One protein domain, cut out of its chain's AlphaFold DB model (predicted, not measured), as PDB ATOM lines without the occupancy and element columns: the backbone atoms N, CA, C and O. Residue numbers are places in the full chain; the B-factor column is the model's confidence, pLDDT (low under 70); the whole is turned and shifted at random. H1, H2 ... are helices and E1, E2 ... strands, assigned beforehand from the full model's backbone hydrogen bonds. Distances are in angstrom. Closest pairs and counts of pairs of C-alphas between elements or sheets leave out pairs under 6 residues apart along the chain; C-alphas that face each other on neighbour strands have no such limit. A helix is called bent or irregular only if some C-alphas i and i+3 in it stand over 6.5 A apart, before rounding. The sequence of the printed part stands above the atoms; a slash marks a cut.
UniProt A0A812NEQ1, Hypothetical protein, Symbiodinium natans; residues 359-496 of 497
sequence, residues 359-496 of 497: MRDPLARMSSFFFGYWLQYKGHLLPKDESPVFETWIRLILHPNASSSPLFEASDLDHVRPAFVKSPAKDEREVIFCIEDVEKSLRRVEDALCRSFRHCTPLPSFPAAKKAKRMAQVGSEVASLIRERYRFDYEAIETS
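Overview. This is residues 359 to 496 of the 497 residues of the protein "Hypothetical protein" of Symbiodinium natans (UniProt A0A812NEQ1). An elongated, mostly helical domain has a cluster of helices H1, H2, H3, H4 and H6 at one end and the pair of strand E1 and helix H5 at the other, with H7 between, near H6 and beside E1. Two long links, residues 417 to 429 and 454 to 475, run between the ends. The printed part has 138 residues, in the order H1, H2, H3, H4, E1, H5, H6, H7; E1 pairs with no named strand. The whole is only just loose, close to compact, with a radius of gyration of the C-alphas of 17.6 A and spans of 57 by 31 by 28 A.

Arrangement. H1, residues 362 to 381, has a kink of 83 degrees near residue 375. With residues 366 to 369 alone it only just touches H4, residues 410 to 416, over 3 pairs of C-alphas within 8 A; the closest C-alphas are those of Met 366 and Val 416, 6.6 A apart. H2, residues 389 to 397, only just touches H6, residues 476 to 485, with 3 such pairs; the closest C-alphas, those of Glu 391 and Val 478, are 6.9 A apart. H2 and H6 run the same way at a shallow tilt of 32 degrees, only just short of steep. H3, residues 400 to 404, only just touches H4 with 3 pairs, Ser 403 and Ala 410 closest at 7.1 A between C-alphas. E1, residues 430 to 434, and H5, residues 438 to 453, have 8 pairs of C-alphas within 8 A, the closest those of Phe 433 and Ser 441 at 4.9 A. H7, residues 487 to 494, touches no helix; its closest C-alphas with E1 are Ala 492 and Ile 432, 6.9 A apart. H5 is apart from H1 and H7, among others. Every O i to N i+4 pair is within hydrogen-bond range in H2, H5, H6 and H7; H1 has 11 of 16, H3 0 of 1 with 1 of 2 O i to N i+3 pairs, and H4 1 of 3 with 3 of 4.

Along the chain. H1 begins at C-alpha 362 (-15.379, -32.020, 38.175) and measures 23.0 A from first to last C-alpha. H1 and H3 are irregular: C-alphas 377 and 380 are 7.7 A apart, and C-alphas 400 and 403 are 7.6 A apart. H5 measures 21.6 A and H6 14.1 A. H7 ends at C-alpha 494 (-11.192, -43.637, 37.136).

Size, cuts and confidence. The two C-alphas farthest apart, those of Asp 385 and Arg 454, are 58.7 A apart. The printed part has no cut. The links H4 to E1 and H5 to H6 are long. Mean pLDDT of the printed part is 90.5, with residues 386 to 387 and 465 to 470 under 70.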
ATOM      1  N   MET A 359     -20.825 -39.039  42.346       93.62
ATOM      2  CA  MET A 359     -19.716 -38.466  41.594       93.62
ATOM      3  C   MET A 359     -20.128 -38.107  40.170       93.62
ATOM      4  O   MET A 359     -21.047 -38.679  39.584       93.62
ATOM      5  N   ARG A 360     -19.447 -37.094  39.644       92.25
ATOM      6  CA  ARG A 360     -19.583 -36.546  38.297       92.25
ATOM      7  C   ARG A 360     -18.254 -35.887  37.948       92.25
ATOM      8  O   ARG A 360     -17.636 -35.344  38.866       92.25
ATOM      9  N   ASP A 361     -17.844 -35.872  36.680       93.06
ATOM     10  CA  ASP A 361     -16.610 -35.180  36.279       93.06
ATOM     11  C   ASP A 361     -16.570 -33.735  36.841       93.06
ATOM     12  O   ASP A 361     -17.518 -32.965  36.622       93.06
ATOM     13  N   PRO A 362     -15.506 -33.343  37.572       94.88
ATOM     14  CA  PRO A 362     -15.379 -32.020  38.175       94.88
ATOM     15  C   PRO A 362     -15.589 -30.852  37.203       94.88
ATOM     16  O   PRO A 362     -16.252 -29.877  37.568       94.88
ATOM     17  N   LEU A 363     -15.095 -30.937  35.963       93.88
ATOM     18  CA  LEU A 363     -15.251 -29.879  34.959       93.88
ATOM     19  C   LEU A 363     -16.706 -29.775  34.465       93.88
ATOM     20  O   LEU A 363     -17.269 -28.678  34.419       93.88
ATOM     21  N   ALA A 364     -17.364 -30.899  34.180       91.81
ATOM     22  CA  ALA A 364     -18.781 -30.969  33.831       91.81
ATOM     23  C   ALA A 364     -19.685 -30.500  34.985       91.81
ATOM     24  O   ALA A 364     -20.699 -29.833  34.753       91.81
ATOM     25  N   ARG A 365     -19.309 -30.798  36.234       91.69
ATOM     26  CA  ARG A 365     -19.962 -30.323  37.462       91.69
ATOM     27  C   ARG A 365     -19.854 -28.802  37.608       91.69
ATOM     28  O   ARG A 365     -20.877 -28.143  37.789       91.69
ATOM     29  N   MET A 366     -18.650 -28.244  37.461       93.38
ATOM     30  CA  MET A 366     -18.392 -26.799  37.534       93.38
ATOM     31  C   MET A 366     -19.062 -26.026  36.391       93.38
ATOM     32  O   MET A 366     -19.752 -25.043  36.645       93.38
ATOM     33  N   SER A 367     -18.975 -26.518  35.153       92.50
ATOM     34  CA  SER A 367     -19.708 -25.975  33.998       92.50
ATOM     35  C   SER A 367     -21.225 -25.958  34.254       92.50
ATOM     36  O   SER A 367     -21.900 -24.944  34.058       92.50
ATOM     37  N   SER A 368     -21.763 -27.045  34.818       88.94
ATOM     38  CA  SER A 368     -23.173 -27.154  35.207       88.94
ATOM     39  C   SER A 368     -23.580 -26.248  36.380       88.94
ATOM     40  O   SER A 368     -24.780 -26.015  36.566       88.94
ATOM     41  N   PHE A 369     -22.633 -25.747  37.180       91.88
ATOM     42  CA  PHE A 369     -22.880 -24.689  38.159       91.88
ATOM     43  C   PHE A 369     -22.851 -23.309  37.500       91.88
ATOM     44  O   PHE A 369     -23.808 -22.550  37.652       91.88
ATOM     45  N   PHE A 370     -21.801 -23.025  36.730       93.50
ATOM     46  CA  PHE A 370     -21.554 -21.731  36.109       93.50
ATOM     47  C   PHE A 370     -22.656 -21.334  35.120       93.50
ATOM     48  O   PHE A 370     -23.426 -20.413  35.390       93.50
ATOM     49  N   PHE A 371     -22.811 -22.072  34.017       90.50
ATOM     50  CA  PHE A 371     -23.787 -21.741  32.968       90.50
ATOM     51  C   PHE A 371     -25.244 -21.950  33.408       90.50
ATOM     52  O   PHE A 371     -26.157 -21.377  32.818       90.50
ATOM     53  N   GLY A 372     -25.472 -22.792  34.421       86.38
ATOM     54  CA  GLY A 372     -26.800 -23.137  34.936       86.38
ATOM     55  C   GLY A 372     -27.238 -22.367  36.186       86.38
ATOM     56  O   GLY A 372     -28.276 -22.710  36.749       86.38
ATOM     57  N   TYR A 373     -26.432 -21.419  36.677       88.31
ATOM     58  CA  TYR A 373     -26.764 -20.561  37.819       88.31
ATOM     59  C   TYR A 373     -25.847 -19.331  37.889       88.31
ATOM     60  O   TYR A 373     -26.310 -18.211  37.682       88.31
ATOM     61  N   TRP A 374     -24.551 -19.528  38.159       93.25
ATOM     62  CA  TRP A 374     -23.662 -18.442  38.596       93.25
ATOM     63  C   TRP A 374     -23.551 -17.318  37.556       93.25
ATOM     64  O   TRP A 374     -23.714 -16.149  37.892       93.25
ATOM     65  N   LEU A 375     -23.389 -17.660  36.274       92.44
ATOM     66  CA  LEU A 375     -23.296 -16.699  35.170       92.44
ATOM     67  C   LEU A 375     -24.548 -15.812  35.039       92.44
ATOM     68  O   LEU A 375     -24.429 -14.648  34.672       92.44
ATOM     69  N   GLN A 376     -25.738 -16.333  35.358       90.94
ATOM     70  CA  GLN A 376     -27.000 -15.597  35.211       90.94
ATOM     71  C   GLN A 376     -27.193 -14.549  36.315       90.94
ATOM     72  O   GLN A 376     -27.668 -13.453  36.037       90.94
ATOM     73  N   TYR A 377     -26.803 -14.871  37.553       90.38
ATOM     74  CA  TYR A 377     -26.991 -13.982  38.707       90.38
ATOM     75  C   TYR A 377     -25.766 -13.110  39.012       90.38
ATOM     76  O   TYR A 377     -25.921 -11.969  39.436       90.38
ATOM     77  N   LYS A 378     -24.551 -13.624  38.779       93.62
ATOM     78  CA  LYS A 378     -23.271 -13.012  39.182       93.62
ATOM     79  C   LYS A 378     -22.295 -12.773  38.026       93.62
ATOM     80  O   LYS A 378     -21.247 -12.174  38.234       93.62
ATOM     81  N   GLY A 379     -22.639 -13.154  36.790       90.12
ATOM     82  CA  GLY A 379     -21.777 -12.968  35.612       90.12
ATOM     83  C   GLY A 379     -21.332 -11.526  35.351       90.12
ATOM     84  O   GLY A 379     -20.271 -11.306  34.779       90.12
ATOM     85  N   HIS A 380     -22.104 -10.542  35.819       91.50
ATOM     86  CA  HIS A 380     -21.773  -9.118  35.728       91.50
ATOM     87  C   HIS A 380     -20.614  -8.676  36.648       91.50
ATOM     88  O   HIS A 380     -20.138  -7.555  36.496       91.50
ATOM     89  N   LEU A 381     -20.181  -9.532  37.584       90.88
ATOM     90  CA  LEU A 381     -19.063  -9.295  38.506       90.88
ATOM     91  C   LEU A 381     -17.704  -9.760  37.949       90.88
ATOM     92  O   LEU A 381     -16.682  -9.568  38.604       90.88
ATOM     93  N   LEU A 382     -17.678 -10.399  36.773       90.00
ATOM     94  CA  LEU A 382     -16.437 -10.810  36.110       90.00
ATOM     95  C   LEU A 382     -15.909  -9.711  35.170       90.00
ATOM     96  O   LEU A 382     -16.711  -8.959  34.605       90.00
ATOM     97  N   PRO A 383     -14.583  -9.647  34.939       85.31
ATOM     98  CA  PRO A 383     -14.000  -8.849  33.864       85.31
ATOM     99  C   PRO A 383     -14.651  -9.197  32.520       85.31
ATOM    100  O   PRO A 383     -14.720 -10.364  32.135       85.31
ATOM    101  N   LYS A 384     -15.154  -8.185  31.806       77.50
ATOM    102  CA  LYS A 384     -15.868  -8.377  30.527       77.50
ATOM    103  C   LYS A 384     -14.929  -8.590  29.343       77.50
ATOM    104  O   LYS A 384     -15.346  -9.156  28.336       77.50
ATOM    105  N   ASP A 385     -13.686  -8.143  29.486       78.12
ATOM    106  CA  ASP A 385     -12.679  -8.123  28.425       78.12
ATOM    107  C   ASP A 385     -11.841  -9.419  28.390       78.12
ATOM    108  O   ASP A 385     -11.072  -9.647  27.459       78.12
ATOM    109  N   GLU A 386     -12.011 -10.300  29.384       69.56
ATOM    110  CA  GLU A 386     -11.334 -11.596  29.459       69.56
ATOM    111  C   GLU A 386     -12.127 -12.699  28.744       69.56
ATOM    112  O   GLU A 386     -13.234 -13.075  29.139       69.56
ATOM    113  N   SER A 387     -11.520 -13.284  27.711       69.88
ATOM    114  CA  SER A 387     -12.041 -14.465  27.022       69.88
ATOM    115  C   SER A 387     -11.067 -15.642  27.177       69.88
ATOM    116  O   SER A 387      -9.884 -15.458  26.889       69.88
ATOM    117  N   PRO A 388     -11.523 -16.850  27.574       86.06
ATOM    118  CA  PRO A 388     -12.911 -17.235  27.839       86.06
ATOM    119  C   PRO A 388     -13.335 -17.040  29.311       86.06
ATOM    120  O   PRO A 388     -12.801 -17.676  30.218       86.06
ATOM    121  N   VAL A 389     -14.406 -16.265  29.534       91.06
ATOM    122  CA  VAL A 389     -14.987 -15.897  30.851       91.06
ATOM    123  C   VAL A 389     -15.138 -17.067  31.848       91.06
ATOM    124  O   VAL A 389     -14.977 -16.889  33.056       91.06
ATOM    125  N   PHE A 390     -15.441 -18.281  31.371       93.12
ATOM    126  CA  PHE A 390     -15.566 -19.470  32.230       93.12
ATOM    127  C   PHE A 390     -14.230 -19.899  32.857       93.12
ATOM    128  O   PHE A 390     -14.211 -20.327  34.009       93.12
ATOM    129  N   GLU A 391     -13.111 -19.763  32.144       94.81
ATOM    130  CA  GLU A 391     -11.795 -20.058  32.713       94.81
ATOM    131  C   GLU A 391     -11.354 -19.007  33.729       94.81
ATOM    132  O   GLU A 391     -10.808 -19.378  34.763       94.81
ATOM    133  N   THR A 392     -11.609 -17.720  33.472       94.06
ATOM    134  CA  THR A 392     -11.401 -16.641  34.454       94.06
ATOM    135  C   THR A 392     -12.147 -16.959  35.747       94.06
ATOM    136  O   THR A 392     -11.559 -16.951  36.827       94.06
ATOM    137  N   TRP A 393     -13.419 -17.362  35.645       95.31
ATOM    138  CA  TRP A 393     -14.199 -17.812  36.797       95.31
ATOM    139  C   TRP A 393     -13.597 -19.048  37.492       95.31
ATOM    140  O   TRP A 393     -13.533 -19.059  38.721       95.31
ATOM    141  N   ILE A 394     -13.095 -20.055  36.755       96.06
ATOM    142  CA  ILE A 394     -12.402 -21.215  37.355       96.06
ATOM    143  C   ILE A 394     -11.136 -20.776  38.106       96.06
ATOM    144  O   ILE A 394     -10.965 -21.156  39.267       96.06
ATOM    145  N   ARG A 395     -10.260 -19.980  37.470       95.50
ATOM    146  CA  ARG A 395      -9.015 -19.474  38.077       95.50
ATOM    147  C   ARG A 395      -9.323 -18.713  39.372       95.50
ATOM    148  O   ARG A 395      -8.659 -18.946  40.376       95.50
ATOM    149  N   LEU A 396     -10.368 -17.881  39.378       95.06
ATOM    150  CA  LEU A 396     -10.803 -17.116  40.552       95.06
ATOM    151  C   LEU A 396     -11.424 -17.988  41.660       95.06
ATOM    152  O   LEU A 396     -11.068 -17.812  42.824       95.06
ATOM    153  N   ILE A 397     -12.333 -18.919  41.341       96.00
ATOM    154  CA  ILE A 397     -13.075 -19.690  42.362       96.00
ATOM    155  C   ILE A 397     -12.275 -20.865  42.950       96.00
ATOM    156  O   ILE A 397     -12.551 -21.304  44.065       96.00
ATOM    157  N   LEU A 398     -11.268 -21.372  42.227       96.12
ATOM    158  CA  LEU A 398     -10.336 -22.384  42.740       96.12
ATOM    159  C   LEU A 398      -9.093 -21.777  43.417       96.12
ATOM    160  O   LEU A 398      -8.314 -22.523  44.013       96.12
ATOM    161  N   HIS A 399      -8.914 -20.453  43.361       95.00
ATOM    162  CA  HIS A 399      -7.807 -19.757  44.015       95.00
ATOM    163  C   HIS A 399      -7.822 -19.984  45.544       95.00
ATOM    164  O   HIS A 399      -8.898 -19.935  46.146       95.00
ATOM    165  N   PRO A 400      -6.668 -20.160  46.224       93.25
ATOM    166  CA  PRO A 400      -6.631 -20.395  47.673       93.25
ATOM    167  C   PRO A 400      -7.371 -19.338  48.505       93.25
ATOM    168  O   PRO A 400      -8.009 -19.677  49.498       93.25
ATOM    169  N   ASN A 401      -7.355 -18.077  48.060       94.75
ATOM    170  CA  ASN A 401      -8.001 -16.958  48.757       94.75
ATOM    171  C   ASN A 401      -9.477 -16.746  48.355       94.75
ATOM    172  O   ASN A 401     -10.054 -15.725  48.723       94.75
ATOM    173  N   ALA A 402     -10.105 -17.658  47.598       93.88
ATOM    174  CA  ALA A 402     -11.486 -17.494  47.126       93.88
ATOM    175  C   ALA A 402     -12.505 -17.328  48.274       93.88
ATOM    176  O   ALA A 402     -13.480 -16.600  48.115       93.88
ATOM    177  N   SER A 403     -12.244 -17.917  49.447       92.56
ATOM    178  CA  SER A 403     -13.039 -17.742  50.679       92.56
ATOM    179  C   SER A 403     -12.950 -16.356  51.318       92.56
ATOM    180  O   SER A 403     -13.774 -16.032  52.166       92.56
ATOM    181  N   SER A 404     -11.957 -15.556  50.932       92.38
ATOM    182  CA  SER A 404     -11.771 -14.172  51.383       92.38
ATOM    183  C   SER A 404     -12.172 -13.156  50.307       92.38
ATOM    184  O   SER A 404     -12.005 -11.954  50.502       92.38
ATOM    185  N   SER A 405     -12.660 -13.624  49.152       91.31
ATOM    186  CA  SER A 405     -13.066 -12.771  48.038       91.31
ATOM    187  C   SER A 405     -14.543 -12.385  48.161       91.31
ATOM    188  O   SER A 405     -15.382 -13.281  48.260       91.31
ATOM    189  N   PRO A 406     -14.914 -11.094  48.051       91.19
ATOM    190  CA  PRO A 406     -16.319 -10.674  48.035       91.19
ATOM    191  C   PRO A 406     -17.084 -11.149  46.782       91.19
ATOM    192  O   PRO A 406     -18.294 -10.969  46.696       91.19
ATOM    193  N   LEU A 407     -16.395 -11.758  45.807       91.75
ATOM    194  CA  LEU A 407     -16.983 -12.328  44.591       91.75
ATOM    195  C   LEU A 407     -17.768 -13.631  44.843       91.75
ATOM    196  O   LEU A 407     -18.651 -13.973  44.052       91.75
ATOM    197  N   PHE A 408     -17.448 -14.366  45.914       94.81
ATOM    198  CA  PHE A 408     -17.985 -15.704  46.173       94.81
ATOM    199  C   PHE A 408     -18.603 -15.810  47.565       94.81
ATOM    200  O   PHE A 408     -17.972 -15.518  48.576       94.81
ATOM    201  N   GLU A 409     -19.838 -16.298  47.624       92.69
ATOM    202  CA  GLU A 409     -20.447 -16.712  48.887       92.69
ATOM    203  C   GLU A 409     -19.930 -18.097  49.301       92.69
ATOM    204  O   GLU A 409     -19.530 -18.906  48.462       92.69
ATOM    205  N   ALA A 410     -20.040 -18.442  50.589       89.75
ATOM    206  CA  ALA A 410     -19.771 -19.805  51.062       89.75
ATOM    207  C   ALA A 410     -20.579 -20.868  50.278       89.75
ATOM    208  O   ALA A 410     -20.061 -21.940  49.965       89.75
ATOM    209  N   SER A 411     -21.805 -20.516  49.877       88.25
ATOM    210  CA  SER A 411     -22.701 -21.308  49.026       88.25
ATOM    211  C   SER A 411     -22.155 -21.543  47.606       88.25
ATOM    212  O   SER A 411     -22.392 -22.608  47.033       88.25
ATOM    213  N   ASP A 412     -21.398 -20.602  47.029       92.38
ATOM    214  CA  ASP A 412     -20.711 -20.784  45.742       92.38
ATOM    215  C   ASP A 412     -19.518 -21.740  45.897       92.38
ATOM    216  O   ASP A 412     -19.273 -22.594  45.044       92.38
ATOM    217  N   LEU A 413     -18.802 -21.634  47.018       93.19
ATOM    218  CA  LEU A 413     -17.637 -22.464  47.326       93.19
ATOM    219  C   LEU A 413     -18.029 -23.912  47.666       93.19
ATOM    220  O   LEU A 413     -17.308 -24.842  47.301       93.19
ATOM    221  N   ASP A 414     -19.201 -24.131  48.271       89.62
ATOM    222  CA  ASP A 414     -19.789 -25.466  48.450       89.62
ATOM    223  C   ASP A 414     -19.952 -26.202  47.107       89.62
ATOM    224  O   ASP A 414     -19.676 -27.400  47.015       89.62
ATOM    225  N   HIS A 415     -20.348 -25.491  46.043       90.31
ATOM    226  CA  HIS A 415     -20.540 -26.065  44.706       90.31
ATOM    227  C   HIS A 415     -19.233 -26.509  44.026       90.31
ATOM    228  O   HIS A 415     -19.281 -27.343  43.119       90.31
ATOM    229  N   VAL A 416     -18.082 -25.978  44.456       93.00
ATOM    230  CA  VAL A 416     -16.749 -26.331  43.936       93.00
ATOM    231  C   VAL A 416     -15.862 -27.055  44.959       93.00
ATOM    232  O   VAL A 416     -14.702 -27.350  44.681       93.00
ATOM    233  N   ARG A 417     -16.393 -27.437  46.127       93.06
ATOM    234  CA  ARG A 417     -15.669 -28.302  47.072       93.06
ATOM    235  C   ARG A 417     -15.434 -29.689  46.439       93.06
ATOM    236  O   ARG A 417     -16.378 -30.220  45.842       93.06
ATOM    237  N   PRO A 418     -14.230 -30.286  46.517       94.19
ATOM    238  CA  PRO A 418     -14.023 -31.691  46.154       94.19
ATOM    239  C   PRO A 418     -14.897 -32.623  47.001       94.19
ATOM    240  O   PRO A 418     -15.187 -32.316  48.161       94.19
ATOM    241  N   ALA A 419     -15.309 -33.762  46.452       91.94
ATOM    242  CA  ALA A 419     -15.975 -34.803  47.236       91.94
ATOM    243  C   ALA A 419     -14.997 -35.483  48.215       91.94
ATOM    244  O   ALA A 419     -15.394 -35.859  49.329       91.94
ATOM    245  N   PHE A 420     -13.725 -35.572  47.808       92.94
ATOM    246  CA  PHE A 420     -12.636 -36.260  48.487       92.94
ATOM    247  C   PHE A 420     -11.433 -35.352  48.777       92.94
ATOM    248  O   PHE A 420     -10.877 -34.691  47.904       92.94
ATOM    249  N   VAL A 421     -10.975 -35.383  50.034       92.44
ATOM    250  CA  VAL A 421      -9.734 -34.726  50.503       92.44
ATOM    251  C   VAL A 421      -8.577 -35.715  50.726       92.44
ATOM    252  O   VAL A 421      -7.478 -35.321  51.104       92.44
ATOM    253  N   LYS A 422      -8.834 -37.006  50.496       92.00
ATOM    254  CA  LYS A 422      -7.911 -38.145  50.584       92.00
ATOM    255  C   LYS A 422      -8.344 -39.203  49.563       92.00
ATOM    256  O   LYS A 422      -9.515 -39.209  49.192       92.00
ATOM    257  N   SER A 423      -7.440 -40.100  49.169       90.44
ATOM    258  CA  SER A 423      -7.758 -41.249  48.301       90.44
ATOM    259  C   SER A 423      -8.963 -42.047  48.849       90.44
ATOM    260  O   SER A 423      -9.003 -42.309  50.060       90.44
ATOM    261  N   PRO A 424      -9.934 -42.428  47.995       85.81
ATOM    262  CA  PRO A 424     -11.103 -43.222  48.377       85.81
ATOM    263  C   PRO A 424     -10.788 -44.717  48.548       85.81
ATOM    264  O   PRO A 424     -11.563 -45.431  49.177       85.81
ATOM    265  N   ALA A 425      -9.654 -45.205  48.026       74.69
ATOM    266  CA  ALA A 425      -9.328 -46.627  47.849       74.69
ATOM    267  C   ALA A 425      -9.006 -47.401  49.153       74.69
ATOM    268  O   ALA A 425      -8.217 -48.345  49.151       74.69
ATOM    269  N   LYS A 426      -9.567 -46.974  50.292       73.81
ATOM    270  CA  LYS A 426      -9.328 -47.525  51.637       73.81
ATOM    271  C   LYS A 426     -10.602 -47.732  52.465       73.81
ATOM    272  O   LYS A 426     -10.494 -47.976  53.664       73.81
ATOM    273  N   ASP A 427     -11.788 -47.587  51.874       80.06
ATOM    274  CA  ASP A 427     -13.059 -47.661  52.601       80.06
ATOM    275  C   ASP A 427     -14.053 -48.610  51.914       80.06
ATOM    276  O   ASP A 427     -14.846 -48.216  51.065       80.06
ATOM    277  N   GLU A 428     -14.013 -49.888  52.301       76.44
ATOM    278  CA  GLU A 428     -14.852 -50.965  51.741       76.44
ATOM    279  C   GLU A 428     -16.364 -50.746  51.937       76.44
ATOM    280  O   GLU A 428     -17.183 -51.430  51.323       76.44
ATOM    281  N   ARG A 429     -16.753 -49.800  52.802       82.94
ATOM    282  CA  ARG A 429     -18.152 -49.458  53.095       82.94
ATOM    283  C   ARG A 429     -18.673 -48.297  52.246       82.94
ATOM    284  O   ARG A 429     -19.792 -47.836  52.490       82.94
ATOM    285  N   GLU A 430     -17.888 -47.825  51.279       93.06
ATOM    286  CA  GLU A 430     -18.221 -46.695  50.418       93.06
ATOM    287  C   GLU A 430     -18.248 -47.077  48.928       93.06
ATOM    288  O   GLU A 430     -17.304 -47.648  48.388       93.06
ATOM    289  N   VAL A 431     -19.349 -46.750  48.246       95.75
ATOM    290  CA  VAL A 431     -19.569 -47.033  46.820       95.75
ATOM    291  C   VAL A 431     -19.697 -45.726  46.044       95.75
ATOM    292  O   VAL A 431     -20.526 -44.869  46.354       95.75
ATOM    293  N   ILE A 432     -18.889 -45.581  44.996       95.88
ATOM    294  CA  ILE A 432     -18.915 -44.419  44.105       95.88
ATOM    295  C   ILE A 432     -20.030 -44.576  43.066       95.88
ATOM    296  O   ILE A 432     -19.927 -45.415  42.168       95.88
ATOM    297  N   PHE A 433     -21.074 -43.749  43.156       96.06
ATOM    298  CA  PHE A 433     -22.162 -43.701  42.177       96.06
ATOM    299  C   PHE A 433     -21.852 -42.656  41.103       96.06
ATOM    300  O   PHE A 433     -21.893 -41.455  41.369       96.06
ATOM    301  N   CYS A 434     -21.550 -43.104  39.888       94.12
ATOM    302  CA  CYS A 434     -21.202 -42.245  38.764       94.12
ATOM    303  C   CYS A 434     -22.462 -41.768  38.035       94.12
ATOM    304  O   CYS A 434     -23.321 -42.565  37.667       94.12
ATOM    305  N   ILE A 435     -22.565 -40.462  37.793       92.00
ATOM    306  CA  ILE A 435     -23.662 -39.867  37.016       92.00
ATOM    307  C   ILE A 435     -23.494 -40.095  35.505       92.00
ATOM    308  O   ILE A 435     -24.471 -40.046  34.759       92.00
ATOM    309  N   GLU A 436     -22.272 -40.367  35.058       90.25
ATOM    310  CA  GLU A 436     -21.922 -40.695  33.678       90.25
ATOM    311  C   GLU A 436     -22.341 -42.126  33.280       90.25
ATOM    312  O   GLU A 436     -22.794 -42.318  32.154       90.25
ATOM    313  N   ASP A 437     -22.279 -43.094  34.206       92.94
ATOM    314  CA  ASP A 437     -22.841 -44.447  34.054       92.94
ATOM    315  C   ASP A 437     -23.721 -44.798  35.265       92.94
ATOM    316  O   ASP A 437     -23.297 -45.404  36.253       92.94
ATOM    317  N   VAL A 438     -24.980 -44.374  35.173       93.25
ATOM    318  CA  VAL A 438     -26.012 -44.576  36.198       93.25
ATOM    319  C   VAL A 438     -26.369 -46.055  36.373       93.25
ATOM    320  O   VAL A 438     -26.665 -46.475  37.489       93.25
ATOM    321  N   GLU A 439     -26.348 -46.857  35.305       93.81
ATOM    322  CA  GLU A 439     -26.841 -48.238  35.343       93.81
ATOM    323  C   GLU A 439     -25.830 -49.171  36.017       93.81
ATOM    324  O   GLU A 439     -26.170 -49.879  36.966       93.81
ATOM    325  N   LYS A 440     -24.558 -49.102  35.611       95.12
ATOM    326  CA  LYS A 440     -23.446 -49.788  36.285       95.12
ATOM    327  C   LYS A 440     -23.289 -49.320  37.730       95.12
ATOM    328  O   LYS A 440     -22.879 -50.095  38.590       95.12
ATOM    329  N   SER A 441     -23.608 -48.061  38.023       95.62
ATOM    330  CA  SER A 441     -23.577 -47.524  39.388       95.62
ATOM    331  C   SER A 441     -24.712 -48.039  40.268       95.62
ATOM    332  O   SER A 441     -24.460 -48.371  41.423       95.62
ATOM    333  N   LEU A 442     -25.928 -48.165  39.727       96.69
ATOM    334  CA  LEU A 442     -27.067 -48.742  40.441       96.69
ATOM    335  C   LEU A 442     -26.797 -50.206  40.808       96.69
ATOM    336  O   LEU A 442     -26.832 -50.541  41.991       96.69
ATOM    337  N   ARG A 443     -26.377 -51.020  39.828       96.62
ATOM    338  CA  ARG A 443     -26.012 -52.430  40.044       96.62
ATOM    339  C   ARG A 443     -24.927 -52.591  41.115       96.62
ATOM    340  O   ARG A 443     -25.080 -53.398  42.021       96.62
ATOM    341  N   ARG A 444     -23.870 -51.764  41.093       96.38
ATOM    342  CA  ARG A 444     -22.801 -51.798  42.118       96.38
ATOM    343  C   ARG A 444     -23.297 -51.464  43.531       96.38
ATOM    344  O   ARG A 444     -22.741 -51.991  44.495       96.38
ATOM    345  N   VAL A 445     -24.322 -50.618  43.676       97.06
ATOM    346  CA  VAL A 445     -24.975 -50.358  44.971       97.06
ATOM    347  C   VAL A 445     -25.833 -51.553  45.395       97.06
ATOM    348  O   VAL A 445     -25.739 -51.972  46.545       97.06
ATOM    349  N   GLU A 446     -26.607 -52.142  44.485       97.31
ATOM    350  CA  GLU A 446     -27.426 -53.337  44.742       97.31
ATOM    351  C   GLU A 446     -26.560 -54.546  45.145       97.31
ATOM    352  O   GLU A 446     -26.806 -55.168  46.180       97.31
ATOM    353  N   ASP A 447     -25.468 -54.807  44.421       96.81
ATOM    354  CA  ASP A 447     -24.479 -55.843  44.740       96.81
ATOM    355  C   ASP A 447     -23.848 -55.637  46.125       96.81
ATOM    356  O   ASP A 447     -23.529 -56.601  46.826       96.81
ATOM    357  N   ALA A 448     -23.602 -54.387  46.527       95.88
ATOM    358  CA  ALA A 448     -23.039 -54.060  47.837       95.88
ATOM    359  C   ALA A 448     -24.081 -54.181  48.967       95.88
ATOM    360  O   ALA A 448     -23.769 -54.718  50.027       95.88
ATOM    361  N   LEU A 449     -25.329 -53.757  48.737       95.25
ATOM    362  CA  LEU A 449     -26.442 -53.935  49.677       95.25
ATOM    363  C   LEU A 449     -26.768 -55.419  49.900       95.25
ATOM    364  O   LEU A 449     -26.961 -55.848  51.042       95.25
ATOM    365  N   CYS A 450     -26.759 -56.218  48.834       96.06
ATOM    366  CA  CYS A 450     -27.001 -57.653  48.899       96.06
ATOM    367  C   CYS A 450     -25.874 -58.385  49.647       96.06
ATOM    368  O   CYS A 450     -26.151 -59.148  50.573       96.06
ATOM    369  N   ARG A 451     -24.599 -58.106  49.329       95.56
ATOM    370  CA  ARG A 451     -23.450 -58.738  50.009       95.56
ATOM    371  C   ARG A 451     -23.306 -58.317  51.474       95.56
ATOM    372  O   ARG A 451     -23.136 -59.182  52.327       95.56
ATOM    373  N   SER A 452     -23.379 -57.019  51.771       92.56
ATOM    374  CA  SER A 452     -23.055 -56.492  53.107       92.56
ATOM    375  C   SER A 452     -24.244 -56.473  54.070       92.56
ATOM    376  O   SER A 452     -24.045 -56.579  55.275       92.56
ATOM    377  N   PHE A 453     -25.477 -56.356  53.561       92.12
ATOM    378  CA  PHE A 453     -26.684 -56.184  54.383       92.12
ATOM    379  C   PHE A 453     -27.813 -57.174  54.051       92.12
ATOM    380  O   PHE A 453     -28.905 -57.057  54.605       92.12
ATOM    381  N   ARG A 454     -27.576 -58.148  53.156       93.75
ATOM    382  CA  ARG A 454     -28.575 -59.127  52.667       93.75
ATOM    383  C   ARG A 454     -29.806 -58.488  52.003       93.75
ATOM    384  O   ARG A 454     -30.813 -59.157  51.784       93.75
ATOM    385  N   HIS A 455     -29.725 -57.206  51.646       93.25
ATOM    386  CA  HIS A 455     -30.782 -56.489  50.944       93.25
ATOM    387  C   HIS A 455     -30.598 -56.676  49.434       93.25
ATOM    388  O   HIS A 455     -29.948 -55.877  48.768       93.25
ATOM    389  N   CYS A 456     -31.136 -57.783  48.921       95.44
ATOM    390  CA  CYS A 456     -31.020 -58.203  47.519       95.44
ATOM    391  C   CYS A 456     -32.262 -57.850  46.674       95.44
ATOM    392  O   CYS A 456     -32.469 -58.417  45.603       95.44
ATOM    393  N   THR A 457     -33.120 -56.953  47.166       93.62
ATOM    394  CA  THR A 457     -34.252 -56.408  46.405       93.62
ATOM    395  C   THR A 457     -33.744 -55.305  45.468       93.62
ATOM    396  O   THR A 457     -32.989 -54.451  45.935       93.62
ATOM    397  N   PRO A 458     -34.149 -55.276  44.182       95.31
ATOM    398  CA  PRO A 458     -33.799 -54.181  43.282       95.31
ATOM    399  C   PRO A 458     -34.269 -52.825  43.818       95.31
ATOM    400  O   PRO A 458     -35.377 -52.703  44.351       95.31
ATOM    401  N   LEU A 459     -33.439 -51.800  43.654       96.38
ATOM    402  CA  LEU A 459     -33.781 -50.435  44.032       96.38
ATOM    403  C   LEU A 459     -34.673 -49.782  42.957       96.38
ATOM    404  O   LEU A 459     -34.605 -50.141  41.780       96.38
ATOM    405  N   PRO A 460     -35.490 -48.771  43.313       94.12
ATOM    406  CA  PRO A 460     -36.216 -47.977  42.325       94.12
ATOM    407  C   PRO A 460     -35.258 -47.359  41.298       94.12
ATOM    408  O   PRO A 460     -34.223 -46.809  41.677       94.12
ATOM    409  N   SER A 461     -35.611 -47.393  40.011       92.88
ATOM    410  CA  SER A 461     -34.773 -46.845  38.935       92.88
ATOM    411  C   SER A 461     -34.398 -45.380  39.185       92.88
ATOM    412  O   SER A 461     -35.251 -44.557  39.526       92.88
ATOM    413  N   PHE A 462     -33.127 -45.030  38.976       92.50
ATOM    414  CA  PHE A 462     -32.656 -43.656  39.160       92.50
ATOM    415  C   PHE A 462     -33.343 -42.683  38.172       92.50
ATOM    416  O   PHE A 462     -33.387 -42.975  36.971       92.50
ATOM    417  N   PRO A 463     -33.852 -41.512  38.613       88.31
ATOM    418  CA  PRO A 463     -34.555 -40.572  37.740       88.31
ATOM    419  C   PRO A 463     -33.674 -40.043  36.607       88.31
ATOM    420  O   PRO A 463     -32.662 -39.376  36.848       88.31
ATOM    421  N   ALA A 464     -34.095 -40.307  35.367       71.38
ATOM    422  CA  ALA A 464     -33.335 -40.029  34.153       71.38
ATOM    423  C   ALA A 464     -32.765 -38.599  34.119       71.38
ATOM    424  O   ALA A 464     -33.486 -37.611  33.959       71.38
ATOM    425  N   ALA A 465     -31.441 -38.485  34.237       65.12
ATOM    426  CA  ALA A 465     -30.758 -37.214  34.071       65.12
ATOM    427  C   ALA A 465     -30.870 -36.766  32.604       65.12
ATOM    428  O   ALA A 465     -30.443 -37.474  31.690       65.12
ATOM    429  N   LYS A 466     -31.411 -35.562  32.367       66.25
ATOM    430  CA  LYS A 466     -31.353 -34.908  31.050       66.25
ATOM    431  C   LYS A 466     -29.877 -34.845  30.630       66.25
ATOM    432  O   LYS A 466     -29.079 -34.252  31.359       66.25
ATOM    433  N   LYS A 467     -29.514 -35.488  29.505       63.31
ATOM    434  CA  LYS A 467     -28.111 -35.621  29.054       63.31
ATOM    435  C   LYS A 467     -27.407 -34.265  29.125       63.31
ATOM    436  O   LYS A 467     -27.946 -33.261  28.658       63.31
ATOM    437  N   ALA A 468     -26.222 -34.243  29.733       58.59
ATOM    438  CA  ALA A 468     -25.490 -33.006  29.960       58.59
ATOM    439  C   ALA A 468     -25.261 -32.253  28.639       58.59
ATOM    440  O   ALA A 468     -24.908 -32.852  27.621       58.59
ATOM    441  N   LYS A 469     -25.425 -30.923  28.663       60.97
ATOM    442  CA  LYS A 469     -24.933 -30.078  27.569       60.97
ATOM    443  C   LYS A 469     -23.424 -30.305  27.406       60.97
ATOM    444  O   LYS A 469     -22.732 -30.580  28.387       60.97
ATOM    445  N   ARG A 470     -22.957 -30.190  26.157       61.25
ATOM    446  CA  ARG A 470     -21.562 -30.377  25.719       61.25
ATOM    447  C   ARG A 470     -20.589 -29.781  26.746       61.25
ATOM    448  O   ARG A 470     -20.758 -28.624  27.126       61.25
ATOM    449  N   MET A 471     -19.609 -30.570  27.198       76.62
ATOM    450  CA  MET A 471     -18.605 -30.099  28.157       76.62
ATOM    451  C   MET A 471     -17.920 -28.839  27.629       76.62
ATOM    452  O   MET A 471     -17.615 -28.741  26.438       76.62
ATOM    453  N   ALA A 472     -17.693 -27.879  28.522       83.38
ATOM    454  CA  ALA A 472     -16.918 -26.696  28.197       83.38
ATOM    455  C   ALA A 472     -15.453 -27.107  28.006       83.38
ATOM    456  O   ALA A 472     -14.894 -27.809  28.846       83.38
ATOM    457  N   GLN A 473     -14.854 -26.682  26.897       88.56
ATOM    458  CA  GLN A 473     -13.416 -26.809  26.682       88.56
ATOM    459  C   GLN A 473     -12.695 -25.739  27.510       88.56
ATOM    460  O   GLN A 473     -13.214 -24.635  27.675       88.56
ATOM    461  N   VAL A 474     -11.523 -26.089  28.037       93.38
ATOM    462  CA  VAL A 474     -10.633 -25.204  28.798       93.38
ATOM    463  C   VAL A 474      -9.185 -25.476  28.389       93.38
ATOM    464  O   VAL A 474      -8.859 -26.596  27.986       93.38
ATOM    465  N   GLY A 475      -8.323 -24.468  28.487       94.88
ATOM    466  CA  GLY A 475      -6.890 -24.574  28.230       94.88
ATOM    467  C   GLY A 475      -6.182 -25.566  29.158       94.88
ATOM    468  O   GLY A 475      -6.646 -25.871  30.259       94.88
ATOM    469  N   SER A 476      -5.022 -26.058  28.717       94.88
ATOM    470  CA  SER A 476      -4.229 -27.078  29.420       94.88
ATOM    471  C   SER A 476      -3.807 -26.663  30.835       94.88
ATOM    472  O   SER A 476      -3.825 -27.495  31.739       94.88
ATOM    473  N   GLU A 477      -3.493 -25.385  31.048       95.44
ATOM    474  CA  GLU A 477      -3.207 -24.801  32.368       95.44
ATOM    475  C   GLU A 477      -4.384 -25.002  33.340       95.44
ATOM    476  O   GLU A 477      -4.220 -25.556  34.428       95.44
ATOM    477  N   VAL A 478      -5.594 -24.619  32.922       95.56
ATOM    478  CA  VAL A 478      -6.813 -24.737  33.735       95.56
ATOM    479  C   VAL A 478      -7.196 -26.202  33.925       95.56
ATOM    480  O   VAL A 478      -7.562 -26.597  35.028       95.56
ATOM    481  N   ALA A 479      -7.048 -27.039  32.895       95.88
ATOM    482  CA  ALA A 479      -7.227 -28.483  33.026       95.88
ATOM    483  C   ALA A 479      -6.264 -29.096  34.063       95.88
ATOM    484  O   ALA A 479      -6.679 -29.966  34.831       95.88
ATOM    485  N   SER A 480      -5.016 -28.615  34.135       96.25
ATOM    486  CA  SER A 480      -4.024 -29.032  35.135       96.25
ATOM    487  C   SER A 480      -4.423 -28.602  36.553       96.25
ATOM    488  O   SER A 480      -4.492 -29.443  37.447       96.25
ATOM    489  N   LEU A 481      -4.803 -27.330  36.743       96.38
ATOM    490  CA  LEU A 481      -5.308 -26.803  38.022       96.38
ATOM    491  C   LEU A 481      -6.512 -27.610  38.540       96.38
ATOM    492  O   LEU A 481      -6.598 -27.927  39.728       96.38
ATOM    493  N   ILE A 482      -7.432 -27.985  37.646       96.69
ATOM    494  CA  ILE A 482      -8.580 -28.840  37.968       96.69
ATOM    495  C   ILE A 482      -8.111 -30.258  38.329       96.69
ATOM    496  O   ILE A 482      -8.512 -30.782  39.368       96.69
ATOM    497  N   ARG A 483      -7.245 -30.883  37.518       96.38
ATOM    498  CA  ARG A 483      -6.703 -32.227  37.784       96.38
ATOM    499  C   ARG A 483      -5.985 -32.316  39.131       96.38
ATOM    500  O   ARG A 483      -6.185 -33.298  39.838       96.38
ATOM    501  N   GLU A 484      -5.215 -31.299  39.515       96.62
ATOM    502  CA  GLU A 484      -4.564 -31.231  40.825       96.62
ATOM    503  C   GLU A 484      -5.589 -31.061  41.957       96.62
ATOM    504  O   GLU A 484      -5.648 -31.884  42.878       96.62
ATOM    505  N   ARG A 485      -6.441 -30.027  41.869       96.44
ATOM    506  CA  ARG A 485      -7.430 -29.675  42.905       96.44
ATOM    507  C   ARG A 485      -8.423 -30.801  43.196       96.44
ATOM    508  O   ARG A 485      -8.898 -30.912  44.326       96.44
ATOM    509  N   TYR A 486      -8.718 -31.620  42.192       97.25
ATOM    510  CA  TYR A 486      -9.689 -32.710  42.243       97.25
ATOM    511  C   TYR A 486      -9.056 -34.098  42.073       97.25
ATOM    512  O   TYR A 486      -9.757 -35.044  41.727       97.25
ATOM    513  N   ARG A 487      -7.749 -34.265  42.327       97.06
ATOM    514  CA  ARG A 487      -7.032 -35.534  42.072       97.06
ATOM    515  C   ARG A 487      -7.708 -36.781  42.662       97.06
ATOM    516  O   ARG A 487      -7.753 -37.810  42.001       97.06
ATOM    517  N   PHE A 488      -8.277 -36.673  43.865       96.44
ATOM    518  CA  PHE A 488      -8.965 -37.777  44.546       96.44
ATOM    519  C   PHE A 488     -10.393 -38.010  44.026       96.44
ATOM    520  O   PHE A 488     -10.869 -39.141  44.040       96.44
ATOM    521  N   ASP A 489     -11.060 -36.967  43.521       95.81
ATOM    522  CA  ASP A 489     -12.341 -37.094  42.817       95.81
ATOM    523  C   ASP A 489     -12.130 -37.783  41.454       95.81
ATOM    524  O   ASP A 489     -12.945 -38.612  41.056       95.81
ATOM    525  N   TYR A 490     -11.014 -37.498  40.767       96.25
ATOM    526  CA  TYR A 490     -10.609 -38.209  39.550       96.25
ATOM    527  C   TYR A 490     -10.198 -39.660  39.826       96.25
ATOM    528  O   TYR A 490     -10.679 -40.543  39.129       96.25
ATOM    529  N   GLU A 491      -9.406 -39.929  40.869       95.44
ATOM    530  CA  GLU A 491      -9.076 -41.294  41.319       95.44
ATOM    531  C   GLU A 491     -10.349 -42.119  41.604       95.44
ATOM    532  O   GLU A 491     -10.481 -43.256  41.146       95.44
ATOM    533  N   ALA A 492     -11.324 -41.524  42.305       94.06
ATOM    534  CA  ALA A 492     -12.625 -42.138  42.570       94.06
ATOM    535  C   ALA A 492     -13.393 -42.482  41.286       94.06
ATOM    536  O   ALA A 492     -14.024 -43.532  41.215       94.06
ATOM    537  N   ILE A 493     -13.350 -41.606  40.278       93.75
ATOM    538  CA  ILE A 493     -14.034 -41.790  38.991       93.75
ATOM    539  C   ILE A 493     -13.329 -42.858  38.144       93.75
ATOM    540  O   ILE A 493     -13.973 -43.796  37.681       93.75
ATOM    541  N   GLU A 494     -12.008 -42.761  37.990       94.19
ATOM    542  CA  GLU A 494     -11.192 -43.637  37.136       94.19
ATOM    543  C   GLU A 494     -11.147 -45.093  37.636       94.19
ATOM    544  O   GLU A 494     -10.988 -46.010  36.836       94.19
ATOM    545  N   THR A 495     -11.353 -45.326  38.937       92.12
ATOM    546  CA  THR A 495     -11.468 -46.677  39.522       92.12
ATOM    547  C   THR A 495     -12.885 -47.265  39.506       92.12
ATOM    548  O   THR A 495     -13.047 -48.446  39.819       92.12
ATOM    549  N   SER A 496     -13.916 -46.480  39.165       91.19
ATOM    550  CA  SER A 496     -15.318 -46.836  39.455       91.19
ATOM    551  C   SER A 496     -16.281 -46.801  38.271       91.19
ATOM    552  O   SER A 496     -17.213 -47.612  38.235       91.19
TER     553      SER A 496